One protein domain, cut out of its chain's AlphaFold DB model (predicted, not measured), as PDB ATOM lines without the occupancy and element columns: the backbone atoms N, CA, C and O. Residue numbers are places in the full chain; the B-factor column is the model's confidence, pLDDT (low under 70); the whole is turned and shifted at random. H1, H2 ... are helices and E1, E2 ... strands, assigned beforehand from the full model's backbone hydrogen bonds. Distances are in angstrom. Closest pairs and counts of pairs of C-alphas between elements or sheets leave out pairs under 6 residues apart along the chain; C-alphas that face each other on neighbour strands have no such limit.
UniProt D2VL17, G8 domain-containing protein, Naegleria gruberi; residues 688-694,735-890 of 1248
ATOM      1  N   GLN A 688       1.419  38.156  27.782       91.06
ATOM      2  CA  GLN A 688       2.830  38.299  28.118       91.06
ATOM      3  C   GLN A 688       3.511  36.928  28.096       91.06
ATOM      4  O   GLN A 688       3.117  35.999  28.788       91.06
ATOM      5  N   PHE A 689       4.554  36.793  27.291       92.81
ATOM      6  CA  PHE A 689       5.402  35.614  27.248       92.81
ATOM      7  C   PHE A 689       6.653  35.855  28.083       92.81
ATOM      8  O   PHE A 689       7.427  36.775  27.796       92.81
ATOM      9  N   ARG A 690       6.859  35.026  29.105       93.44
ATOM     10  CA  ARG A 690       8.030  35.098  29.978       93.44
ATOM     11  C   ARG A 690       8.924  33.894  29.773       93.44
ATOM     12  O   ARG A 690       8.465  32.754  29.811       93.44
ATOM     13  N   VAL A 691      10.213  34.174  29.627       94.88
ATOM     14  CA  VAL A 691      11.279  33.179  29.583       94.88
ATOM     15  C   VAL A 691      12.219  33.404  30.757       94.88
ATOM     16  O   VAL A 691      12.713  34.517  30.949       94.88
ATOM     17  N   LEU A 692      12.462  32.359  31.543       94.50
ATOM     18  CA  LEU A 692      13.454  32.355  32.616       94.50
ATOM     19  C   LEU A 692      14.652  31.507  32.213       94.50
ATOM     20  O   LEU A 692      14.477  30.441  31.626       94.50
ATOM     21  N   ASN A 693      15.848  31.959  32.582       92.44
ATOM     22  CA  ASN A 693      17.066  31.164  32.504       92.44
ATOM     23  C   ASN A 693      17.682  31.004  33.902       92.44
ATOM     24  O   ASN A 693      17.993  31.998  34.563       92.44
ATOM     25  N   TYR A 694      17.853  29.750  34.327       87.12
ATOM     26  CA  TYR A 694      18.377  29.376  35.646       87.12
ATOM     27  C   TYR A 694      19.906  29.323  35.701       87.12
ATOM     28  O   TYR A 694      20.483  29.480  36.771       87.12
ATOM     29  N   VAL A 735      14.729  41.341  22.929       92.94
ATOM     30  CA  VAL A 735      14.457  41.388  24.370       92.94
ATOM     31  C   VAL A 735      15.776  41.502  25.121       92.94
ATOM     32  O   VAL A 735      16.689  40.702  24.892       92.94
ATOM     33  N   ILE A 736      15.876  42.505  25.995       92.19
ATOM     34  CA  ILE A 736      17.053  42.734  26.841       92.19
ATOM     35  C   ILE A 736      16.936  41.921  28.126       92.19
ATOM     36  O   ILE A 736      17.882  41.222  28.492       92.19
ATOM     37  N   GLY A 737      15.782  41.982  28.793       91.38
ATOM     38  CA  GLY A 737      15.534  41.313  30.067       91.38
ATOM     39  C   GLY A 737      16.222  41.954  31.280       91.38
ATOM     40  O   GLY A 737      16.963  42.931  31.166       91.38
ATOM     41  N   ALA A 738      15.954  41.403  32.462       90.75
ATOM     42  CA  ALA A 738      16.514  41.853  33.736       90.75
ATOM     43  C   ALA A 738      16.614  40.704  34.744       90.75
ATOM     44  O   ALA A 738      15.948  39.680  34.607       90.75
ATOM     45  N   ILE A 739      17.425  40.891  35.787       87.88
ATOM     46  CA  ILE A 739      17.454  39.977  36.931       87.88
ATOM     47  C   ILE A 739      16.356  40.340  37.923       87.88
ATOM     48  O   ILE A 739      16.208  41.502  38.296       87.88
ATOM     49  N   ALA A 740      15.657  39.320  38.413       84.38
ATOM     50  CA  ALA A 740      14.865  39.390  39.634       84.38
ATOM     51  C   ALA A 740      15.024  38.080  40.417       84.38
ATOM     52  O   ALA A 740      15.053  37.002  39.829       84.38
ATOM     53  N   ASN A 741      15.142  38.154  41.744       79.75
ATOM     54  CA  ASN A 741      15.245  36.977  42.624       79.75
ATOM     55  C   ASN A 741      16.312  35.948  42.184       79.75
ATOM     56  O   ASN A 741      16.080  34.743  42.237       79.75
ATOM     57  N   GLY A 742      17.460  36.420  41.684       80.25
ATOM     58  CA  GLY A 742      18.563  35.563  41.225       80.25
ATOM     59  C   GLY A 742      18.353  34.862  39.874       80.25
ATOM     60  O   GLY A 742      19.253  34.160  39.425       80.25
ATOM     61  N   LEU A 743      17.215  35.063  39.199       87.19
ATOM     62  CA  LEU A 743      16.926  34.504  37.874       87.19
ATOM     63  C   LEU A 743      16.932  35.602  36.811       87.19
ATOM     64  O   LEU A 743      16.556  36.744  37.085       87.19
ATOM     65  N   TYR A 744      17.319  35.251  35.583       91.88
ATOM     66  CA  TYR A 744      17.269  36.181  34.457       91.88
ATOM     67  C   TYR A 744      15.928  36.071  33.724       91.88
ATOM     68  O   TYR A 744      15.596  35.016  33.180       91.88
ATOM     69  N   TYR A 745      15.163  37.160  33.713       93.25
ATOM     70  CA  TYR A 745      13.837  37.272  33.113       93.25
ATOM     71  C   TYR A 745      13.934  37.920  31.739       93.25
ATOM     72  O   TYR A 745      14.465  39.019  31.596       93.25
ATOM     73  N   MET A 746      13.343  37.284  30.734       93.44
ATOM     74  CA  MET A 746      13.171  37.839  29.394       93.44
ATOM     75  C   MET A 746      11.677  37.857  29.074       93.44
ATOM     76  O   MET A 746      11.044  36.808  28.973       93.44
ATOM     77  N   LEU A 747      11.101  39.054  28.955       92.56
ATOM     78  CA  LEU A 747       9.670  39.248  28.719       92.56
ATOM     79  C   LEU A 747       9.401  39.720  27.293       92.56
ATOM     80  O   LEU A 747      10.108  40.581  26.769       92.56
ATOM     81  N   SER A 748       8.322  39.226  26.688       92.75
ATOM     82  CA  SER A 748       7.770  39.764  25.446       92.75
ATOM     83  C   SER A 748       6.247  39.836  25.489       92.75
ATOM     84  O   SER A 748       5.597  38.836  25.760       92.75
ATOM     85  N   ASN A 749       5.663  40.997  25.191       93.25
ATOM     86  CA  ASN A 749       4.228  41.087  24.938       93.25
ATOM     87  C   ASN A 749       3.956  40.645  23.493       93.25
ATOM     88  O   ASN A 749       4.648  41.069  22.567       93.25
ATOM     89  N   MET A 750       2.979  39.759  23.316       91.94
ATOM     90  CA  MET A 750       2.678  39.089  22.051       91.94
ATOM     91  C   MET A 750       1.175  39.038  21.801       91.94
ATOM     92  O   MET A 750       0.370  39.133  22.726       91.94
ATOM     93  N   ILE A 751       0.801  38.847  20.541       93.62
ATOM     94  CA  ILE A 751      -0.578  38.580  20.134       93.62
ATOM     95  C   ILE A 751      -0.854  37.097  20.427       93.62
ATOM     96  O   ILE A 751      -0.081  36.231  20.021       93.62
ATOM     97  N   ALA A 752      -1.912  36.779  21.180       92.00
ATOM     98  CA  ALA A 752      -2.232  35.374  21.452       92.00
ATOM     99  C   ALA A 752      -2.662  34.646  20.163       92.00
ATOM    100  O   ALA A 752      -2.951  35.268  19.149       92.00
ATOM    101  N   ARG A 753      -2.721  33.315  20.194       89.75
ATOM    102  CA  ARG A 753      -3.054  32.424  19.063       89.75
ATOM    103  C   ARG A 753      -2.070  32.515  17.885       89.75
ATOM    104  O   ARG A 753      -2.409  32.187  16.746       89.75
ATOM    105  N   GLY A 754      -0.839  32.943  18.177       90.31
ATOM    106  CA  GLY A 754       0.263  33.077  17.225       90.31
ATOM    107  C   GLY A 754       1.277  31.927  17.264       90.31
ATOM    108  O   GLY A 754       1.286  31.095  18.177       90.31
ATOM    109  N   PHE A 755       2.155  31.906  16.259       92.12
ATOM    110  CA  PHE A 755       3.274  30.969  16.139       92.12
ATOM    111  C   PHE A 755       4.593  31.749  16.133       92.12
ATOM    112  O   PHE A 755       4.834  32.571  15.247       92.12
ATOM    113  N   TYR A 756       5.438  31.493  17.130       95.38
ATOM    114  CA  TYR A 756       6.645  32.257  17.403       95.38
ATOM    115  C   TYR A 756       7.899  31.379  17.411       95.38
ATOM    116  O   TYR A 756       7.888  30.257  17.905       95.38
ATOM    117  N   GLY A 757       8.996  31.900  16.875       95.25
ATOM    118  CA  GLY A 757      10.336  31.346  17.009       95.25
ATOM    119  C   GLY A 757      11.096  32.064  18.118       95.25
ATOM    120  O   GLY A 757      10.941  33.274  18.294       95.25
ATOM    121  N   ILE A 758      11.926  31.330  18.852       95.62
ATOM    122  CA  ILE A 758      12.823  31.886  19.866       95.62
ATOM    123  C   ILE A 758      14.253  31.645  19.408       95.62
ATOM    124  O   ILE A 758      14.641  30.512  19.118       95.62
ATOM    125  N   ARG A 759      15.023  32.729  19.330       92.75
ATOM    126  CA  ARG A 759      16.428  32.717  18.930       92.75
ATOM    127  C   ARG A 759      17.273  33.522  19.891       92.75
ATOM    128  O   ARG A 759      16.777  34.371  20.634       92.75
ATOM    129  N   TRP A 760      18.572  33.287  19.810       93.38
ATOM    130  CA  TRP A 760      19.572  34.023  20.554       93.38
ATOM    131  C   TRP A 760      20.390  34.895  19.600       93.38
ATOM    132  O   TRP A 760      20.586  34.533  18.436       93.38
ATOM    133  N   PRO A 761      20.797  36.092  20.044       93.81
ATOM    134  CA  PRO A 761      21.440  37.076  19.184       93.81
ATOM    135  C   PRO A 761      22.795  36.578  18.682       93.81
ATOM    136  O   PRO A 761      23.546  35.958  19.429       93.81
ATOM    137  N   ASN A 762      23.143  36.937  17.446       93.94
ATOM    138  CA  ASN A 762      24.391  36.530  16.786       93.94
ATOM    139  C   ASN A 762      24.556  35.012  16.619       93.94
ATOM    140  O   ASN A 762      25.683  34.523  16.613       93.94
ATOM    141  N   ASP A 763      23.443  34.278  16.517       93.81
ATOM    142  CA  ASP A 763      23.457  32.828  16.316       93.81
ATOM    143  C   ASP A 763      24.340  32.112  17.354       93.81
ATOM    144  O   ASP A 763      25.156  31.250  17.034       93.81
ATOM    145  N   ILE A 764      24.203  32.520  18.619       94.31
ATOM    146  CA  ILE A 764      24.800  31.804  19.747       94.31
ATOM    147  C   ILE A 764      23.940  30.579  20.104       94.31
ATOM    148  O   ILE A 764      22.726  30.585  19.866       94.31
ATOM    149  N   PRO A 765      24.531  29.535  20.710       94.00
ATOM    150  CA  PRO A 765      23.804  28.340  21.120       94.00
ATOM    151  C   PRO A 765      22.668  28.614  22.104       94.00
ATOM    152  O   PRO A 765      22.789  29.423  23.025       94.00
ATOM    153  N   THR A 766      21.586  27.857  21.953       94.38
ATOM    154  CA  THR A 766      20.429  27.900  22.847       94.38
ATOM    155  C   THR A 766      20.809  27.498  24.282       94.38
ATOM    156  O   THR A 766      21.477  26.481  24.477       94.38
ATOM    157  N   PRO A 767      20.367  28.222  25.324       93.56
ATOM    158  CA  PRO A 767      20.563  27.815  26.709       93.56
ATOM    159  C   PRO A 767      19.875  26.485  27.029       93.56
ATOM    160  O   PRO A 767      18.777  26.186  26.555       93.56
ATOM    161  N   LYS A 768      20.533  25.691  27.874       91.75
ATOM    162  CA  LYS A 768      20.086  24.342  28.256       91.75
ATOM    163  C   LYS A 768      18.853  24.357  29.150       91.75
ATOM    164  O   LYS A 768      17.983  23.508  28.983       91.75
ATOM    165  N   ASP A 769      18.804  25.323  30.065       91.00
ATOM    166  CA  ASP A 769      17.819  25.396  31.139       91.00
ATOM    167  C   ASP A 769      16.938  26.623  30.960       91.00
ATOM    168  O   ASP A 769      17.322  27.750  31.292       91.00
ATOM    169  N   LEU A 770      15.744  26.398  30.421       94.50
ATOM    170  CA  LEU A 770      14.776  27.451  30.150       94.50
ATOM    171  C   LEU A 770      13.431  27.119  30.778       94.50
ATOM    172  O   LEU A 770      13.037  25.962  30.910       94.50
ATOM    173  N   SER A 771      12.689  28.150  31.161       94.50
ATOM    174  CA  SER A 771      11.282  27.995  31.525       94.50
ATOM    175  C   SER A 771      10.422  29.019  30.829       94.50
ATOM    176  O   SER A 771      10.822  30.172  30.697       94.50
ATOM    177  N   PHE A 772       9.248  28.586  30.393       94.38
ATOM    178  CA  PHE A 772       8.350  29.349  29.540       94.38
ATOM    179  C   PHE A 772       6.998  29.502  30.224       94.38
ATOM    180  O   PHE A 772       6.431  28.519  30.704       94.38
ATOM    181  N   PHE A 773       6.481  30.727  30.242       92.81
ATOM    182  CA  PHE A 773       5.200  31.065  30.850       92.81
ATOM    183  C   PHE A 773       4.383  31.913  29.880       92.81
ATOM    184  O   PHE A 773       4.920  32.813  29.226       92.81
ATOM    185  N   LEU A 774       3.077  31.650  29.826       91.06
ATOM    186  CA  LEU A 774       2.104  32.563  29.242       91.06
ATOM    187  C   LEU A 774       1.376  33.280  30.384       91.06
ATOM    188  O   LEU A 774       0.411  32.779  30.964       91.06
ATOM    189  N   ASP A 775       1.899  34.449  30.727       87.19
ATOM    190  CA  ASP A 775       1.378  35.346  31.750       87.19
ATOM    191  C   ASP A 775       0.362  36.312  31.138       87.19
ATOM    192  O   ASP A 775       0.392  36.595  29.937       87.19
ATOM    193  N   SER A 776      -0.556  36.849  31.951       84.31
ATOM    194  CA  SER A 776      -1.561  37.803  31.464       84.31
ATOM    195  C   SER A 776      -2.323  37.295  30.217       84.31
ATOM    196  O   SER A 776      -2.713  38.075  29.347       84.31
ATOM    197  N   GLY A 777      -2.515  35.983  30.085       84.50
ATOM    198  CA  GLY A 777      -3.355  35.364  29.056       84.50
ATOM    199  C   GLY A 777      -4.705  34.992  29.654       84.50
ATOM    200  O   GLY A 777      -4.757  34.597  30.813       84.50
ATOM    201  N   ALA A 778      -5.798  35.107  28.910       80.25
ATOM    202  CA  ALA A 778      -7.077  34.585  29.384       80.25
ATOM    203  C   ALA A 778      -7.121  33.053  29.307       80.25
ATOM    204  O   ALA A 778      -6.285  32.439  28.641       80.25
ATOM    205  N   THR A 779      -8.116  32.424  29.943       79.81
ATOM    206  CA  THR A 779      -8.362  30.986  29.755       79.81
ATOM    207  C   THR A 779      -8.450  30.681  28.261       79.81
ATOM    208  O   THR A 779      -9.135  31.381  27.519       79.81
ATOM    209  N   ASN A 780      -7.768  29.621  27.841       82.00
ATOM    210  CA  ASN A 780      -7.632  29.169  26.462       82.00
ATOM    211  C   ASN A 780      -6.789  30.041  25.525       82.00
ATOM    212  O   ASN A 780      -6.573  29.612  24.392       82.00
ATOM    213  N   ASP A 781      -6.232  31.171  25.967       87.19
ATOM    214  CA  ASP A 781      -5.193  31.837  25.182       87.19
ATOM    215  C   ASP A 781      -3.979  30.913  25.060       87.19
ATOM    216  O   ASP A 781      -3.562  30.256  26.018       87.19
ATOM    217  N   TRP A 782      -3.426  30.825  23.855       90.44
ATOM    218  CA  TRP A 782      -2.302  29.949  23.563       90.44
ATOM    219  C   TRP A 782      -1.322  30.600  22.599       90.44
ATOM    220  O   TRP A 782      -1.696  31.466  21.823       90.44
ATOM    221  N   ILE A 783      -0.074  30.152  22.614       93.69
ATOM    222  CA  ILE A 783       0.918  30.395  21.565       93.69
ATOM    223  C   ILE A 783       1.630  29.077  21.254       93.69
ATOM    224  O   ILE A 783       1.683  28.180  22.096       93.69
ATOM    225  N   VAL A 784       2.187  28.945  20.055       94.06
ATOM    226  CA  VAL A 784       3.143  27.871  19.753       94.06
ATOM    227  C   VAL A 784       4.527  28.486  19.677       94.06
ATOM    228  O   VAL A 784       4.708  29.493  18.995       94.06
ATOM    229  N   ILE A 785       5.491  27.888  20.373       95.69
ATOM    230  CA  ILE A 785       6.890  28.302  20.330       95.69
ATOM    231  C   ILE A 785       7.737  27.239  19.635       95.69
ATOM    232  O   ILE A 785       7.537  26.045  19.856       95.69
ATOM    233  N   ALA A 786       8.667  27.689  18.796       95.88
ATOM    234  CA  ALA A 786       9.694  26.878  18.157       95.88
ATOM    235  C   ALA A 786      11.077  27.325  18.645       95.88
ATOM    236  O   ALA A 786      11.404  28.512  18.583       95.88
ATOM    237  N   ILE A 787      11.880  26.381  19.124       96.06
ATOM    238  CA  ILE A 787      13.209  26.625  19.690       96.06
ATOM    239  C   ILE A 787      14.204  25.684  19.024       96.06
ATOM    240  O   ILE A 787      13.940  24.487  18.940       96.06
ATOM    241  N   GLN A 788      15.349  26.192  18.579       94.69
ATOM    242  CA  GLN A 788      16.336  25.363  17.891       94.69
ATOM    243  C   GLN A 788      17.316  24.699  18.875       94.69
ATOM    244  O   GLN A 788      17.874  25.370  19.740       94.69
ATOM    245  N   TYR A 789      17.537  23.395  18.736       95.81
ATOM    246  CA  TYR A 789      18.519  22.599  19.488       95.81
ATOM    247  C   TYR A 789      19.155  21.584  18.529       95.81
ATOM    248  O   TYR A 789      18.468  21.150  17.619       95.81
ATOM    249  N   PRO A 790      20.421  21.170  18.693       95.88
ATOM    250  CA  PRO A 790      21.054  20.226  17.772       95.88
ATOM    251  C   PRO A 790      20.423  18.838  17.780       95.88
ATOM    252  O   PRO A 790      19.958  18.339  18.813       95.88
ATOM    253  N   LYS A 791      20.515  18.149  16.641       95.44
ATOM    254  CA  LYS A 791      20.194  16.725  16.521       95.44
ATOM    255  C   LYS A 791      20.955  15.900  17.565       95.44
ATOM    256  O   LYS A 791      22.151  16.080  17.769       95.44
ATOM    257  N   GLY A 792      20.252  14.974  18.216       94.19
ATOM    258  CA  GLY A 792      20.795  14.164  19.314       94.19
ATOM    259  C   GLY A 792      20.646  14.789  20.706       94.19
ATOM    260  O   GLY A 792      21.066  14.173  21.680       94.19
ATOM    261  N   THR A 793      20.034  15.973  20.825       96.50
ATOM    262  CA  THR A 793      19.675  16.549  22.131       96.50
ATOM    263  C   THR A 793      18.670  15.661  22.864       96.50
ATOM    264  O   THR A 793      17.647  15.257  22.304       96.50
ATOM    265  N   ILE A 794      18.944  15.385  24.139       95.88
ATOM    266  CA  ILE A 794      18.021  14.697  25.046       95.88
ATOM    267  C   ILE A 794      17.274  15.761  25.847       95.88
ATOM    268  O   ILE A 794      17.895  16.608  26.486       95.88
ATOM    269  N   PHE A 795      15.943  15.711  25.822       95.88
ATOM    270  CA  PHE A 795      15.100  16.672  26.526       95.88
ATOM    271  C   PHE A 795      14.464  16.048  27.765       95.88
ATOM    272  O   PHE A 795      13.824  15.002  27.677       95.88
ATOM    273  N   ASN A 796      14.573  16.741  28.893       95.19
ATOM    274  CA  ASN A 796      13.747  16.530  30.070       95.19
ATOM    275  C   ASN A 796      12.809  17.737  30.209       95.19
ATOM    276  O   ASN A 796      13.221  18.816  30.641       95.19
ATOM    277  N   ILE A 797      11.562  17.568  29.758       95.69
ATOM    278  CA  ILE A 797      10.558  18.636  29.732       95.69
ATOM    279  C   ILE A 797       9.456  18.321  30.728       95.69
ATOM    280  O   ILE A 797       8.898  17.222  30.725       95.69
ATOM    281  N   ARG A 798       9.103  19.316  31.540       94.25
ATOM    282  CA  ARG A 798       7.970  19.247  32.461       94.25
ATOM    283  C   ARG A 798       6.920  20.290  32.124       94.25
ATOM    284  O   ARG A 798       7.263  21.443  31.866       94.25
ATOM    285  N   TYR A 799       5.657  19.890  32.190       91.00
ATOM    286  CA  TYR A 799       4.513  20.789  32.235       91.00
ATOM    287  C   TYR A 799       4.085  20.995  33.693       91.00
ATOM    288  O   TYR A 799       3.796  20.039  34.423       91.00
ATOM    289  N   GLY A 800       4.057  22.251  34.139       86.94
ATOM    290  CA  GLY A 800       3.923  22.576  35.558       86.94
ATOM    291  C   GLY A 800       5.010  21.900  36.408       86.94
ATOM    292  O   GLY A 800       6.071  21.524  35.913       86.94
ATOM    293  N   ASN A 801       4.753  21.727  37.705       80.50
ATOM    294  CA  ASN A 801       5.755  21.171  38.622       80.50
ATOM    295  C   ASN A 801       5.850  19.637  38.603       80.50
ATOM    296  O   ASN A 801       6.812  19.092  39.145       80.50
ATOM    297  N   SER A 802       4.882  18.940  38.002       78.50
ATOM    298  CA  SER A 802       4.634  17.524  38.319       78.50
ATOM    299  C   SER A 802       4.481  16.601  37.110       78.50
ATOM    300  O   SER A 802       4.483  15.389  37.298       78.50
ATOM    301  N   ILE A 803       4.334  17.128  35.888       85.94
ATOM    302  CA  ILE A 803       4.023  16.304  34.713       85.94
ATOM    303  C   ILE A 803       5.240  16.240  33.796       85.94
ATOM    304  O   ILE A 803       5.584  17.232  33.158       85.94
ATOM    305  N   ASN A 804       5.880  15.074  33.715       92.75
ATOM    306  CA  ASN A 804       6.923  14.816  32.722       92.75
ATOM    307  C   ASN A 804       6.282  14.613  31.349       92.75
ATOM    308  O   ASN A 804       5.332  13.842  31.208       92.75
ATOM    309  N   MET A 805       6.815  15.292  30.339       94.50
ATOM    310  CA  MET A 805       6.304  15.211  28.977       94.50
ATOM    311  C   MET A 805       7.038  14.149  28.167       94.50
ATOM    312  O   MET A 805       8.236  13.927  28.336       94.50
ATOM    313  N   THR A 806       6.318  13.527  27.239       95.88
ATOM    314  CA  THR A 806       6.853  12.492  26.348       95.88
ATOM    315  C   THR A 806       7.059  13.050  24.942       95.88
ATOM    316  O   THR A 806       6.278  13.872  24.461       95.88
ATOM    317  N   ARG A 807       8.106  12.606  24.246       95.88
ATOM    318  CA  ARG A 807       8.307  12.964  22.839       95.88
ATOM    319  C   ARG A 807       7.243  12.294  21.968       95.88
ATOM    320  O   ARG A 807       7.058  11.086  22.061       95.88
ATOM    321  N   THR A 808       6.621  13.044  21.065       96.00
ATOM    322  CA  THR A 808       5.816  12.488  19.966       96.00
ATOM    323  C   THR A 808       6.502  12.709  18.617       96.00
ATOM    324  O   THR A 808       7.241  13.679  18.437       96.00
ATOM    325  N   THR A 809       6.255  11.816  17.658       93.06
ATOM    326  CA  THR A 809       6.667  11.961  16.248       93.06
ATOM    327  C   THR A 809       5.650  12.748  15.420       93.06
ATOM    328  O   THR A 809       5.895  13.045  14.256       93.06
ATOM    329  N   SER A 810       4.505  13.098  16.010       92.31
ATOM    330  CA  SER A 810       3.412  13.790  15.335       92.31
ATOM    331  C   SER A 810       3.233  15.197  15.897       92.31
ATOM    332  O   SER A 810       2.798  15.383  17.037       92.31
ATOM    333  N   PHE A 811       3.504  16.211  15.071       90.12
ATOM    334  CA  PHE A 811       3.246  17.606  15.434       90.12
ATOM    335  C   PHE A 811       1.773  17.827  15.812       90.12
ATOM    336  O   PHE A 811       1.473  18.529  16.774       90.12
ATOM    337  N   SER A 812       0.839  17.182  15.102       88.62
ATOM    338  CA  SER A 812      -0.595  17.316  15.373       88.62
ATOM    339  C   SER A 812      -1.003  16.725  16.725       88.62
ATOM    340  O   SER A 812      -1.893  17.283  17.365       88.62
ATOM    341  N   THR A 813      -0.334  15.663  17.183       91.31
ATOM    342  CA  THR A 813      -0.543  15.076  18.515       91.31
ATOM    343  C   THR A 813      -0.095  16.046  19.608       91.31
ATOM    344  O   THR A 813      -0.863  16.310  20.529       91.31
ATOM    345  N   MET A 814       1.080  16.678  19.465       92.50
ATOM    346  CA  MET A 814       1.548  17.705  20.415       92.50
ATOM    347  C   MET A 814       0.562  18.876  20.536       92.50
ATOM    348  O   MET A 814       0.298  19.364  21.630       92.50
ATOM    349  N   LEU A 815      -0.044  19.308  19.427       88.81
ATOM    350  CA  LEU A 815      -1.008  20.410  19.444       88.81
ATOM    351  C   LEU A 815      -2.330  20.090  20.162       88.81
ATOM    352  O   LEU A 815      -3.016  21.026  20.596       88.81
ATOM    353  N   GLN A 816      -2.720  18.814  20.208       84.00
ATOM    354  CA  GLN A 816      -3.972  18.342  20.814       84.00
ATOM    355  C   GLN A 816      -3.794  17.990  22.293       84.00
ATOM    356  O   GLN A 816      -4.683  18.254  23.098       84.00
ATOM    357  N   GLU A 817      -2.636  17.439  22.640       87.88
ATOM    358  CA  GLU A 817      -2.306  16.925  23.969       87.88
ATOM    359  C   GLU A 817      -1.078  17.657  24.537       87.88
ATOM    360  O   GLU A 817      -0.077  17.065  24.948       87.88
ATOM    361  N   GLN A 818      -1.148  18.991  24.534       87.25
ATOM    362  CA  GLN A 818      -0.005  19.878  24.792       87.25
ATOM    363  C   GLN A 818       0.610  19.786  26.196       87.25
ATOM    364  O   GLN A 818       1.713  20.274  26.417       87.25
ATOM    365  N   ASN A 819      -0.111  19.225  27.164       88.44
ATOM    366  CA  ASN A 819       0.371  18.994  28.527       88.44
ATOM    367  C   ASN A 819       1.067  17.631  28.688       88.44
ATOM    368  O   ASN A 819       1.700  17.404  29.716       88.44
ATOM    369  N   THR A 820       0.955  16.751  27.690       91.94
ATOM    370  CA  THR A 820       1.500  15.387  27.713       91.94
ATOM    371  C   THR A 820       2.673  15.240  26.753       91.94
ATOM    372  O   THR A 820       3.669  14.602  27.096       91.94
ATOM    373  N   PHE A 821       2.584  15.840  25.560       95.44
ATOM    374  CA  PHE A 821       3.559  15.615  24.495       95.44
ATOM    375  C   PHE A 821       4.304  16.873  24.059       95.44
ATOM    376  O   PHE A 821       3.716  17.943  23.931       95.44
ATOM    377  N   TYR A 822       5.594  16.718  23.757       96.56
ATOM    378  CA  TYR A 822       6.381  17.690  22.993       96.56
ATOM    379  C   TYR A 822       6.775  17.095  21.640       96.56
ATOM    380  O   TYR A 822       6.907  15.877  21.502       96.56
ATOM    381  N   TYR A 823       6.996  17.946  20.639       96.25
ATOM    382  CA  TYR A 823       7.449  17.516  19.317       96.25
ATOM    383  C   TYR A 823       8.825  18.104  19.020       96.25
ATOM    384  O   TYR A 823       9.036  19.301  19.180       96.25
ATOM    385  N   TYR A 824       9.753  17.258  18.583       96.56
ATOM    386  CA  TYR A 824      11.081  17.672  18.139       96.56
ATOM    387  C   TYR A 824      11.320  17.130  16.733       96.56
ATOM    388  O   TYR A 824      11.260  15.912  16.525       96.56
ATOM    389  N   ASP A 825      11.563  18.036  15.792       93.88
ATOM    390  CA  ASP A 825      11.850  17.724  14.398       93.88
ATOM    391  C   ASP A 825      13.362  17.602  14.197       93.88
ATOM    392  O   ASP A 825      14.069  18.607  14.150       93.88
ATOM    393  N   ASP A 826      13.857  16.370  14.056       92.62
ATOM    394  CA  ASP A 826      15.283  16.105  13.830       92.62
ATOM    395  C   ASP A 826      15.805  16.678  12.505       92.62
ATOM    396  O   ASP A 826      17.011  16.866  12.368       92.62
ATOM    397  N   SER A 827      14.932  16.907  11.516       91.44
ATOM    398  CA  SER A 827      15.344  17.376  10.188       91.44
ATOM    399  C   SER A 827      15.608  18.877  10.159       91.44
ATOM    400  O   SER A 827      16.517  19.334   9.467       91.44
ATOM    401  N   THR A 828      14.830  19.638  10.930       91.88
ATOM    402  CA  THR A 828      14.969  21.092  11.044       91.88
ATOM    403  C   THR A 828      15.620  21.524  12.355       91.88
ATOM    404  O   THR A 828      15.918  22.705  12.509       91.88
ATOM    405  N   GLU A 829      15.862  20.593  13.282       95.69
ATOM    406  CA  GLU A 829      16.478  20.831  14.593       95.69
ATOM    407  C   GLU A 829      15.644  21.746  15.507       95.69
ATOM    408  O   GLU A 829      16.177  22.530  16.288       95.69
ATOM    409  N   HIS A 830      14.311  21.654  15.425       95.44
ATOM    410  CA  HIS A 830      13.390  22.494  16.202       95.44
ATOM    411  C   HIS A 830      12.553  21.691  17.205       95.44
ATOM    412  O   HIS A 830      11.842  20.749  16.848       95.44
ATOM    413  N   LEU A 831      12.578  22.134  18.461       96.56
ATOM    414  CA  LEU A 831      11.643  21.771  19.521       96.56
ATOM    415  C   LEU A 831      10.409  22.670  19.444       96.56
ATOM    416  O   LEU A 831      10.530  23.893  19.410       96.56
ATOM    417  N   TYR A 832       9.229  22.066  19.493       96.00
ATOM    418  CA  TYR A 832       7.949  22.756  19.466       96.00
ATOM    419  C   TYR A 832       7.134  22.466  20.724       96.00
ATOM    420  O   TYR A 832       6.961  21.307  21.114       96.00
ATOM    421  N   LEU A 833       6.585  23.531  21.310       95.44
ATOM    422  CA  LEU A 833       5.702  23.485  22.476       95.44
ATOM    423  C   LEU A 833       4.481  24.379  22.238       95.44
ATOM    424  O   LEU A 833       4.613  25.506  21.756       95.44
ATOM    425  N   LYS A 834       3.287  23.906  22.610       93.25
ATOM    426  CA  LYS A 834       2.062  24.716  22.628       93.25
ATOM    427  C   LYS A 834       1.794  25.208  24.047       93.25
ATOM    428  O   LYS A 834       1.290  24.480  24.900       93.25
ATOM    429  N   VAL A 835       2.113  26.473  24.281       92.44
ATOM    430  CA  VAL A 835       1.951  27.140  25.569       92.44
ATOM    431  C   VAL A 835       0.528  27.673  25.666       92.44
ATOM    432  O   VAL A 835       0.192  28.645  25.000       92.44
ATOM    433  N   LYS A 836      -0.332  27.016  26.450       89.25
ATOM    434  CA  LYS A 836      -1.749  27.381  26.615       89.25
ATOM    435  C   LYS A 836      -2.064  27.711  28.070       89.25
ATOM    436  O   LYS A 836      -1.783  26.898  28.954       89.25
ATOM    437  N   ASN A 837      -2.717  28.847  28.313       87.06
ATOM    438  CA  ASN A 837      -3.269  29.155  29.623       87.06
ATOM    439  C   ASN A 837      -4.528  28.305  29.873       87.06
ATOM    440  O   ASN A 837      -5.580  28.524  29.273       87.06
ATOM    441  N   ASN A 838      -4.405  27.322  30.764       80.94
ATOM    442  CA  ASN A 838      -5.495  26.430  31.170       80.94
ATOM    443  C   ASN A 838      -6.089  26.793  32.541       80.94
ATOM    444  O   ASN A 838      -6.876  26.015  33.075       80.94
ATOM    445  N   ALA A 839      -5.705  27.928  33.139       78.38
ATOM    446  CA  ALA A 839      -6.282  28.355  34.407       78.38
ATOM    447  C   ALA A 839      -7.797  28.557  34.247       78.38
ATOM    448  O   ALA A 839      -8.261  29.151  33.267       78.38
ATOM    449  N   ALA A 840      -8.572  28.020  35.192       74.00
ATOM    450  CA  ALA A 840     -10.021  28.163  35.184       74.00
ATOM    451  C   ALA A 840     -10.403  29.627  35.436       74.00
ATOM    452  O   ALA A 840      -9.667  30.362  36.091       74.00
ATOM    453  N   ARG A 841     -11.589  30.056  34.985       67.44
ATOM    454  CA  ARG A 841     -12.047  31.439  35.221       67.44
ATOM    455  C   ARG A 841     -12.123  31.802  36.704       67.44
ATOM    456  O   ARG A 841     -11.904  32.951  37.061       67.44
ATOM    457  N   THR A 842     -12.419  30.821  37.554       69.38
ATOM    458  CA  THR A 842     -12.466  30.967  39.015       69.38
ATOM    459  C   THR A 842     -11.084  31.108  39.652       69.38
ATOM    460  O   THR A 842     -10.996  31.480  40.816       69.38
ATOM    461  N   SER A 843     -10.005  30.822  38.918       71.06
ATOM    462  CA  SER A 843      -8.626  30.985  39.389       71.06
ATOM    463  C   SER A 843      -8.137  32.434  39.323       71.06
ATOM    464  O   SER A 843      -7.046  32.725  39.806       71.06
ATOM    465  N   TYR A 844      -8.898  33.335  38.702       73.06
ATOM    466  CA  TYR A 844      -8.514  34.729  38.516       73.06
ATOM    467  C   TYR A 844      -9.077  35.626  39.608       73.06
ATOM    468  O   TYR A 844     -10.184  35.412  40.106       73.06
ATOM    469  N   ARG A 845      -8.325  36.671  39.956       72.00
ATOM    470  CA  ARG A 845      -8.792  37.661  40.920       72.00
ATOM    471  C   ARG A 845      -9.710  38.650  40.212       72.00
ATOM    472  O   ARG A 845      -9.321  39.273  39.228       72.00
ATOM    473  N   VAL A 846     -10.917  38.804  40.740       71.31
ATOM    474  CA  VAL A 846     -11.890  39.784  40.256       71.31
ATOM    475  C   VAL A 846     -11.760  41.048  41.084       71.31
ATOM    476  O   VAL A 846     -11.739  40.988  42.314       71.31
ATOM    477  N   VAL A 847     -11.644  42.179  40.404       70.62
ATOM    478  CA  VAL A 847     -11.508  43.491  41.026       70.62
ATOM    479  C   VAL A 847     -12.405  44.463  40.263       70.62
ATOM    480  O   VAL A 847     -12.142  44.767  39.100       70.62
ATOM    481  N   ASP A 848     -13.482  44.914  40.909       71.50
ATOM    482  CA  ASP A 848     -14.585  45.658  40.288       71.50
ATOM    483  C   ASP A 848     -15.061  44.986  38.979       71.50
ATOM    484  O   ASP A 848     -15.506  43.840  38.979       71.50
ATOM    485  N   THR A 849     -14.958  45.683  37.847       64.12
ATOM    486  CA  THR A 849     -15.434  45.242  36.525       64.12
ATOM    487  C   THR A 849     -14.317  44.618  35.680       64.12
ATOM    488  O   THR A 849     -14.411  44.582  34.449       64.12
ATOM    489  N   PHE A 850     -13.226  44.176  36.314       71.19
ATOM    490  CA  PHE A 850     -12.018  43.690  35.655       71.19
ATOM    491  C   PHE A 850     -11.458  42.407  36.317       71.19
ATOM    492  O   PHE A 850     -11.722  42.109  37.483       71.19
ATOM    493  N   VAL A 851     -10.676  41.634  35.549       70.62
ATOM    494  CA  VAL A 851     -10.103  40.333  35.936       70.62
ATOM    495  C   VAL A 851      -8.591  40.319  35.779       70.62
ATOM    496  O   VAL A 851      -8.079  40.500  34.671       70.62
ATOM    497  N   ASP A 852      -7.887  40.010  36.865       71.00
ATOM    498  CA  ASP A 852      -6.450  39.770  36.849       71.00
ATOM    499  C   ASP A 852      -6.128  38.329  36.429       71.00
ATOM    500  O   ASP A 852      -6.512  37.360  37.091       71.00
ATOM    501  N   TYR A 853      -5.419  38.190  35.311       70.25
ATOM    502  CA  TYR A 853      -5.116  36.901  34.706       70.25
ATOM    503  C   TYR A 853      -3.718  36.419  35.114       70.25
ATOM    504  O   TYR A 853      -2.709  36.907  34.603       70.25
ATOM    505  N   TYR A 854      -3.664  35.419  35.997       67.75
ATOM    506  CA  TYR A 854      -2.420  34.769  36.418       67.75
ATOM    507  C   TYR A 854      -1.764  33.927  35.311       67.75
ATOM    508  O   TYR A 854      -2.387  33.554  34.311       67.75
ATOM    509  N   SER A 855      -0.488  33.597  35.538       69.75
ATOM    510  CA  SER A 855       0.317  32.664  34.748       69.75
ATOM    511  C   SER A 855      -0.384  31.326  34.524       69.75
ATOM    512  O   SER A 855      -0.805  30.671  35.476       69.75
ATOM    513  N   GLY A 856      -0.427  30.868  33.274       71.44
ATOM    514  CA  GLY A 856      -0.841  29.508  32.943       71.44
ATOM    515  C   GLY A 856       0.001  28.912  31.824       71.44
ATOM    516  O   GLY A 856       0.663  29.622  31.073       71.44
ATOM    517  N   GLY A 857      -0.006  27.582  31.720       72.62
ATOM    518  CA  GLY A 857       0.768  26.878  30.695       72.62
ATOM    519  C   GLY A 857       2.276  26.973  30.913       72.62
ATOM    520  O   GLY A 857       2.983  27.474  30.052       72.62
ATOM    521  N   VAL A 858       2.766  26.523  32.068       89.62
ATOM    522  CA  VAL A 858       4.190  26.621  32.424       89.62
ATOM    523  C   VAL A 858       4.959  25.403  31.924       89.62
ATOM    524  O   VAL A 858       4.544  24.275  32.189       89.62
ATOM    525  N   PHE A 859       6.092  25.629  31.260       92.94
ATOM    526  CA  PHE A 859       7.006  24.573  30.817       92.94
ATOM    527  C   PHE A 859       8.400  24.784  31.400       92.94
ATOM    528  O   PHE A 859       8.914  25.900  31.365       92.94
ATOM    529  N   TYR A 860       9.026  23.704  31.858       94.62
ATOM    530  CA  TYR A 860      10.429  23.660  32.267       94.62
ATOM    531  C   TYR A 860      11.178  22.758  31.292       94.62
ATOM    532  O   TYR A 860      10.831  21.586  31.168       94.62
ATOM    533  N   VAL A 861      12.181  23.292  30.603       94.88
ATOM    534  CA  VAL A 861      13.009  22.560  29.642       94.88
ATOM    535  C   VAL A 861      14.424  22.472  30.193       94.88
ATOM    536  O   VAL A 861      15.070  23.496  30.396       94.88
ATOM    537  N   ASN A 862      14.891  21.244  30.410       94.81
ATOM    538  CA  ASN A 862      16.285  20.916  30.681       94.81
ATOM    539  C   ASN A 862      16.803  20.068  29.512       94.81
ATOM    540  O   ASN A 862      16.276  18.986  29.237       94.81
ATOM    541  N   ALA A 863      17.778  20.594  28.776       94.75
ATOM    542  CA  ALA A 863      18.316  19.972  27.571       94.75
ATOM    543  C   ALA A 863      19.766  19.506  27.766       94.75
ATOM    544  O   ALA A 863      20.645  20.287  28.133       94.75
ATOM    545  N   THR A 864      20.033  18.246  27.423       95.88
ATOM    546  CA  THR A 864      21.381  17.669  27.366       95.88
ATOM    547  C   THR A 864      21.814  17.573  25.908       95.88
ATOM    548  O   THR A 864      21.429  16.651  25.186       95.88
ATOM    549  N   CYS A 865      22.595  18.557  25.466       94.12
ATOM    550  CA  CYS A 865      23.062  18.663  24.084       94.12
ATOM    551  C   CYS A 865      24.353  17.851  23.847       94.12
ATOM    552  O   CYS A 865      25.193  17.773  24.755       94.12
ATOM    553  N   PRO A 866      24.567  17.298  22.637       93.38
ATOM    554  CA  PRO A 866      25.803  16.601  22.281       93.38
ATOM    555  C   PRO A 866      27.044  17.468  22.525       93.38
ATOM    556  O   PRO A 866      27.031  18.674  22.273       93.38
ATOM    557  N   ASN A 867      28.124  16.867  23.035       88.75
ATOM    558  CA  ASN A 867      29.383  17.558  23.355       88.75
ATOM    559  C   ASN A 867      29.215  18.796  24.258       88.75
ATOM    560  O   ASN A 867      30.034  19.712  24.226       88.75
ATOM    561  N   ASN A 868      28.138  18.842  25.050       86.69
ATOM    562  CA  ASN A 868      27.803  19.959  25.928       86.69
ATOM    563  C   ASN A 868      27.547  21.299  25.190       86.69
ATOM    564  O   ASN A 868      27.528  22.349  25.841       86.69
ATOM    565  N   ASN A 869      27.305  21.270  23.871       89.12
ATOM    566  CA  ASN A 869      27.069  22.439  23.022       89.12
ATOM    567  C   ASN A 869      25.690  22.364  22.346       89.12
ATOM    568  O   ASN A 869      25.417  21.450  21.579       89.12
ATOM    569  N   CYS A 870      24.830  23.349  22.597       93.94
ATOM    570  CA  CYS A 870      23.476  23.407  22.040       93.94
ATOM    571  C   CYS A 870      23.397  24.204  20.727       93.94
ATOM    572  O   CYS A 870      22.396  24.866  20.460       93.94
ATOM    573  N   ALA A 871      24.468  24.187  19.930       93.75
ATOM    574  CA  ALA A 871      24.494  24.806  18.610       93.75
ATOM    575  C   ALA A 871      23.841  23.862  17.587       93.75
ATOM    576  O   ALA A 871      24.330  22.741  17.455       93.75
ATOM    577  N   PRO A 872      22.782  24.266  16.862       93.75
ATOM    578  CA  PRO A 872      22.261  23.487  15.743       93.75
ATOM    579  C   PRO A 872      23.279  23.409  14.595       93.75
ATOM    580  O   PRO A 872      24.192  24.229  14.494       93.75
ATOM    581  N   SER A 873      23.090  22.453  13.686       92.12
ATOM    582  CA  SER A 873      23.874  22.321  12.451       92.12
ATOM    583  C   SER A 873      23.767  23.553  11.545       92.12
ATOM    584  O   SER A 873      24.721  23.908  10.853       92.12
ATOM    585  N   LYS A 874      22.611  24.229  11.564       91.94
ATOM    586  CA  LYS A 874      22.369  25.491  10.865       91.94
ATOM    587  C   LYS A 874      21.360  26.336  11.627       91.94
ATOM    588  O   LYS A 874      20.209  25.934  11.789       91.94
ATOM    589  N   PHE A 875      21.752  27.550  11.999       93.31
ATOM    590  CA  PHE A 875      20.840  28.518  12.602       93.31
ATOM    591  C   PHE A 875      19.777  28.960  11.592       93.31
ATOM    592  O   PHE A 875      20.085  29.509  10.532       93.31
ATOM    593  N   SER A 876      18.507  28.693  11.893       92.19
ATOM    594  CA  SER A 876      17.398  29.009  10.991       92.19
ATOM    595  C   SER A 876      16.076  29.175  11.740       92.19
ATOM    596  O   SER A 876      15.959  28.799  12.899       92.19
ATOM    597  N   ASN A 877      15.088  29.781  11.079       90.94
ATOM    598  CA  ASN A 877      13.699  29.731  11.533       90.94
ATOM    599  C   ASN A 877      13.013  28.498  10.910       90.94
ATOM    600  O   ASN A 877      13.441  28.063   9.836       90.94
ATOM    601  N   PRO A 878      11.915  27.990  11.499       88.44
ATOM    602  CA  PRO A 878      11.104  26.941  10.888       88.44
ATOM    603  C   PRO A 878      10.701  27.254   9.441       88.44
ATOM    604  O   PRO A 878      10.337  28.386   9.114       88.44
ATOM    605  N   ILE A 879      10.716  26.232   8.584       80.12
ATOM    606  CA  ILE A 879      10.277  26.316   7.184       80.12
ATOM    607  C   ILE A 879       8.761  26.046   7.121       80.12
ATOM    608  O   ILE A 879       8.239  25.218   7.863       80.12
ATOM    609  N   ASN A 880       8.038  26.742   6.234       82.38
ATOM    610  CA  ASN A 880       6.585  26.608   6.026       82.38
ATOM    611  C   ASN A 880       5.660  26.856   7.251       82.38
ATOM    612  O   ASN A 880       4.590  26.242   7.318       82.38
ATOM    613  N   PRO A 881       5.969  27.766   8.200       83.12
ATOM    614  CA  PRO A 881       5.149  27.966   9.402       83.12
ATOM    615  C   PRO A 881       3.713  28.402   9.076       83.12
ATOM    616  O   PRO A 881       2.772  27.962   9.732       83.12
ATOM    617  N   VAL A 882       3.532  29.203   8.021       82.25
ATOM    618  CA  VAL A 882       2.214  29.622   7.520       82.25
ATOM    619  C   VAL A 882       1.402  28.419   7.039       82.25
ATOM    620  O   VAL A 882       0.242  28.271   7.412       82.25
ATOM    621  N   SER A 883       2.004  27.532   6.245       83.00
ATOM    622  CA  SER A 883       1.343  26.326   5.734       83.00
ATOM    623  C   SER A 883       0.957  25.376   6.871       83.00
ATOM    624  O   SER A 883      -0.164  24.871   6.900       83.00
ATOM    625  N   THR A 884       1.850  25.187   7.848       82.44
ATOM    626  CA  THR A 884       1.590  24.386   9.052       82.44
ATOM    627  C   THR A 884       0.451  24.976   9.879       82.44
ATOM    628  O   THR A 884      -0.451  24.248  10.292       82.44
ATOM    629  N   TYR A 885       0.451  26.297  10.076       83.69
ATOM    630  CA  TYR A 885      -0.627  26.999  10.769       83.69
ATOM    631  C   TYR A 885      -1.970  26.782  10.061       83.69
ATOM    632  O   TYR A 885      -2.924  26.327  10.691       83.69
ATOM    633  N   LYS A 886      -2.024  27.005   8.739       75.50
ATOM    634  CA  LYS A 886      -3.224  26.776   7.917       75.50
ATOM    635  C   LYS A 886      -3.761  25.349   8.042       75.50
ATOM    636  O   LYS A 886      -4.969  25.155   8.151       75.50
ATOM    637  N   ALA A 887      -2.877  24.354   8.010       78.44
ATOM    638  CA  ALA A 887      -3.272  22.949   8.007       78.44
ATOM    639  C   ALA A 887      -3.702  22.441   9.393       78.44
ATOM    640  O   ALA A 887      -4.614  21.619   9.491       78.44
ATOM    641  N   LEU A 888      -3.038  22.888  10.465       79.31
ATOM    642  CA  LEU A 888      -3.111  22.217  11.768       79.31
ATOM    643  C   LEU A 888      -3.659  23.081  12.910       79.31
ATOM    644  O   LEU A 888      -4.102  22.507  13.906       79.31
ATOM    645  N   MET A 889      -3.663  24.411  12.771       74.12
ATOM    646  CA  MET A 889      -4.038  25.370  13.827       74.12
ATOM    647  C   MET A 889      -5.343  26.127  13.538       74.12
ATOM    648  O   MET A 889      -5.677  27.065  14.255       74.12
ATOM    649  N   ARG A 890      -6.072  25.741  12.483       69.12
ATOM    650  CA  ARG A 890      -7.256  26.447  11.979       69.12
ATOM    651  C   ARG A 890      -8.399  26.460  12.999       69.12
ATOM    652  O   ARG A 890      -9.086  25.457  13.180       69.12
TER     653      ARG A 890
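AT A GLANCE: This is residues 688 to 694 and 735 to 890 of the 1248 residues of the protein "G8 domain-containing protein" of Naegleria gruberi (UniProt D2VL17). The domain is a sandwich of two strongly twisted sheets, only partly face to face: the E2 end of the six-stranded sheet splays away from the five-stranded one. H1 packs over E9 on the far face of the five-stranded sheet, H2 packs near its E4 edge, and the small hairpin of E11 and E12 lies far out at one end of the long axis. The printed part has 163 residues, with 13 named strands and two named helices in the order E1 to E8, H1, E9 to E13, H2; the class is mostly strand, strands holding 73 of the 87 residues in named elements. The sheets run E2 E3 E1 E5 E13 E7, antiparallel, and E4 E6 E10 E9 E8, mixed. The whole is compact, with a radius of gyration of the C-alphas of 15.9 A and spans of 54 by 40 by 29 A.

HOW THE PARTS SIT: E1, residues 688 to 693, is antiparallel to E3, residues 743 to 751, and E5, residues 769 to 775; N 691 and O 746, 2.8 A, and N 690 and O 773, 2.9 A, are within hydrogen-bond range, as are the N and O pairs below. Edge strand E2, residues 738 to 740, forms a hairpin with E3, N 738 to O 745 2.9 A. E13, residues 856 to 864, is antiparallel to E5, N 772 to O 859 2.9 A, and to edge strand E7, residues 794 to 799, N 796 to O 862 2.8 A. In the other sheet E4, residues 755 to 759, is parallel to E6, residues 782 to 788, N 756 to O 784 2.8 A. E10, residues 830 to 836, is antiparallel to E6, N 785 to O 833 2.9 A, and forms a hairpin with E9, residues 821 to 825, N 832 to O 823 2.8 A. E8, residues 806 to 808, is parallel to E9, N 822 to O 806 3.0 A. The closest C-alphas of E10 and E13, Lys 836 and Gly 857, are 4.8 A apart. H1, residues 811 to 816, is over E9 at a height over the sheet of 7.2 A; E8, H1 and E9 form a strand-helix-strand unit, parallel strands joined through a helix, with a right-handed crossover. H2, residues 881 to 888, is on this sheet too; its closest C-alphas with E4, Pro 881 and Phe 755, are 7.6 A apart. In H1 and H2 every O i to N i+4 pair is within hydrogen-bond range. E11, residues 845 to 847, and E12, residues 850 to 852, form a hairpin, N 847 to O 850 2.9 A.

IN THESE COORDINATES: E1 begins at C-alpha 688, (2.830, 38.299, 28.118). E3 spans 25.3 A and E13 25.8 A. H2 ends at C-alpha 888, (-3.111, 22.217, 11.768).

THE WHOLE: The C-alphas farthest apart, of Asp 848 and Asn 867, are 54.9 A apart. Residues 695 to 734 are not printed; C-alphas 694 and 735 are 16.9 A apart across the cut. The link E13 to H2 is long, 16 residues. Residues 841 to 842, 849, 854 to 855 and 890 have pLDDT under 70.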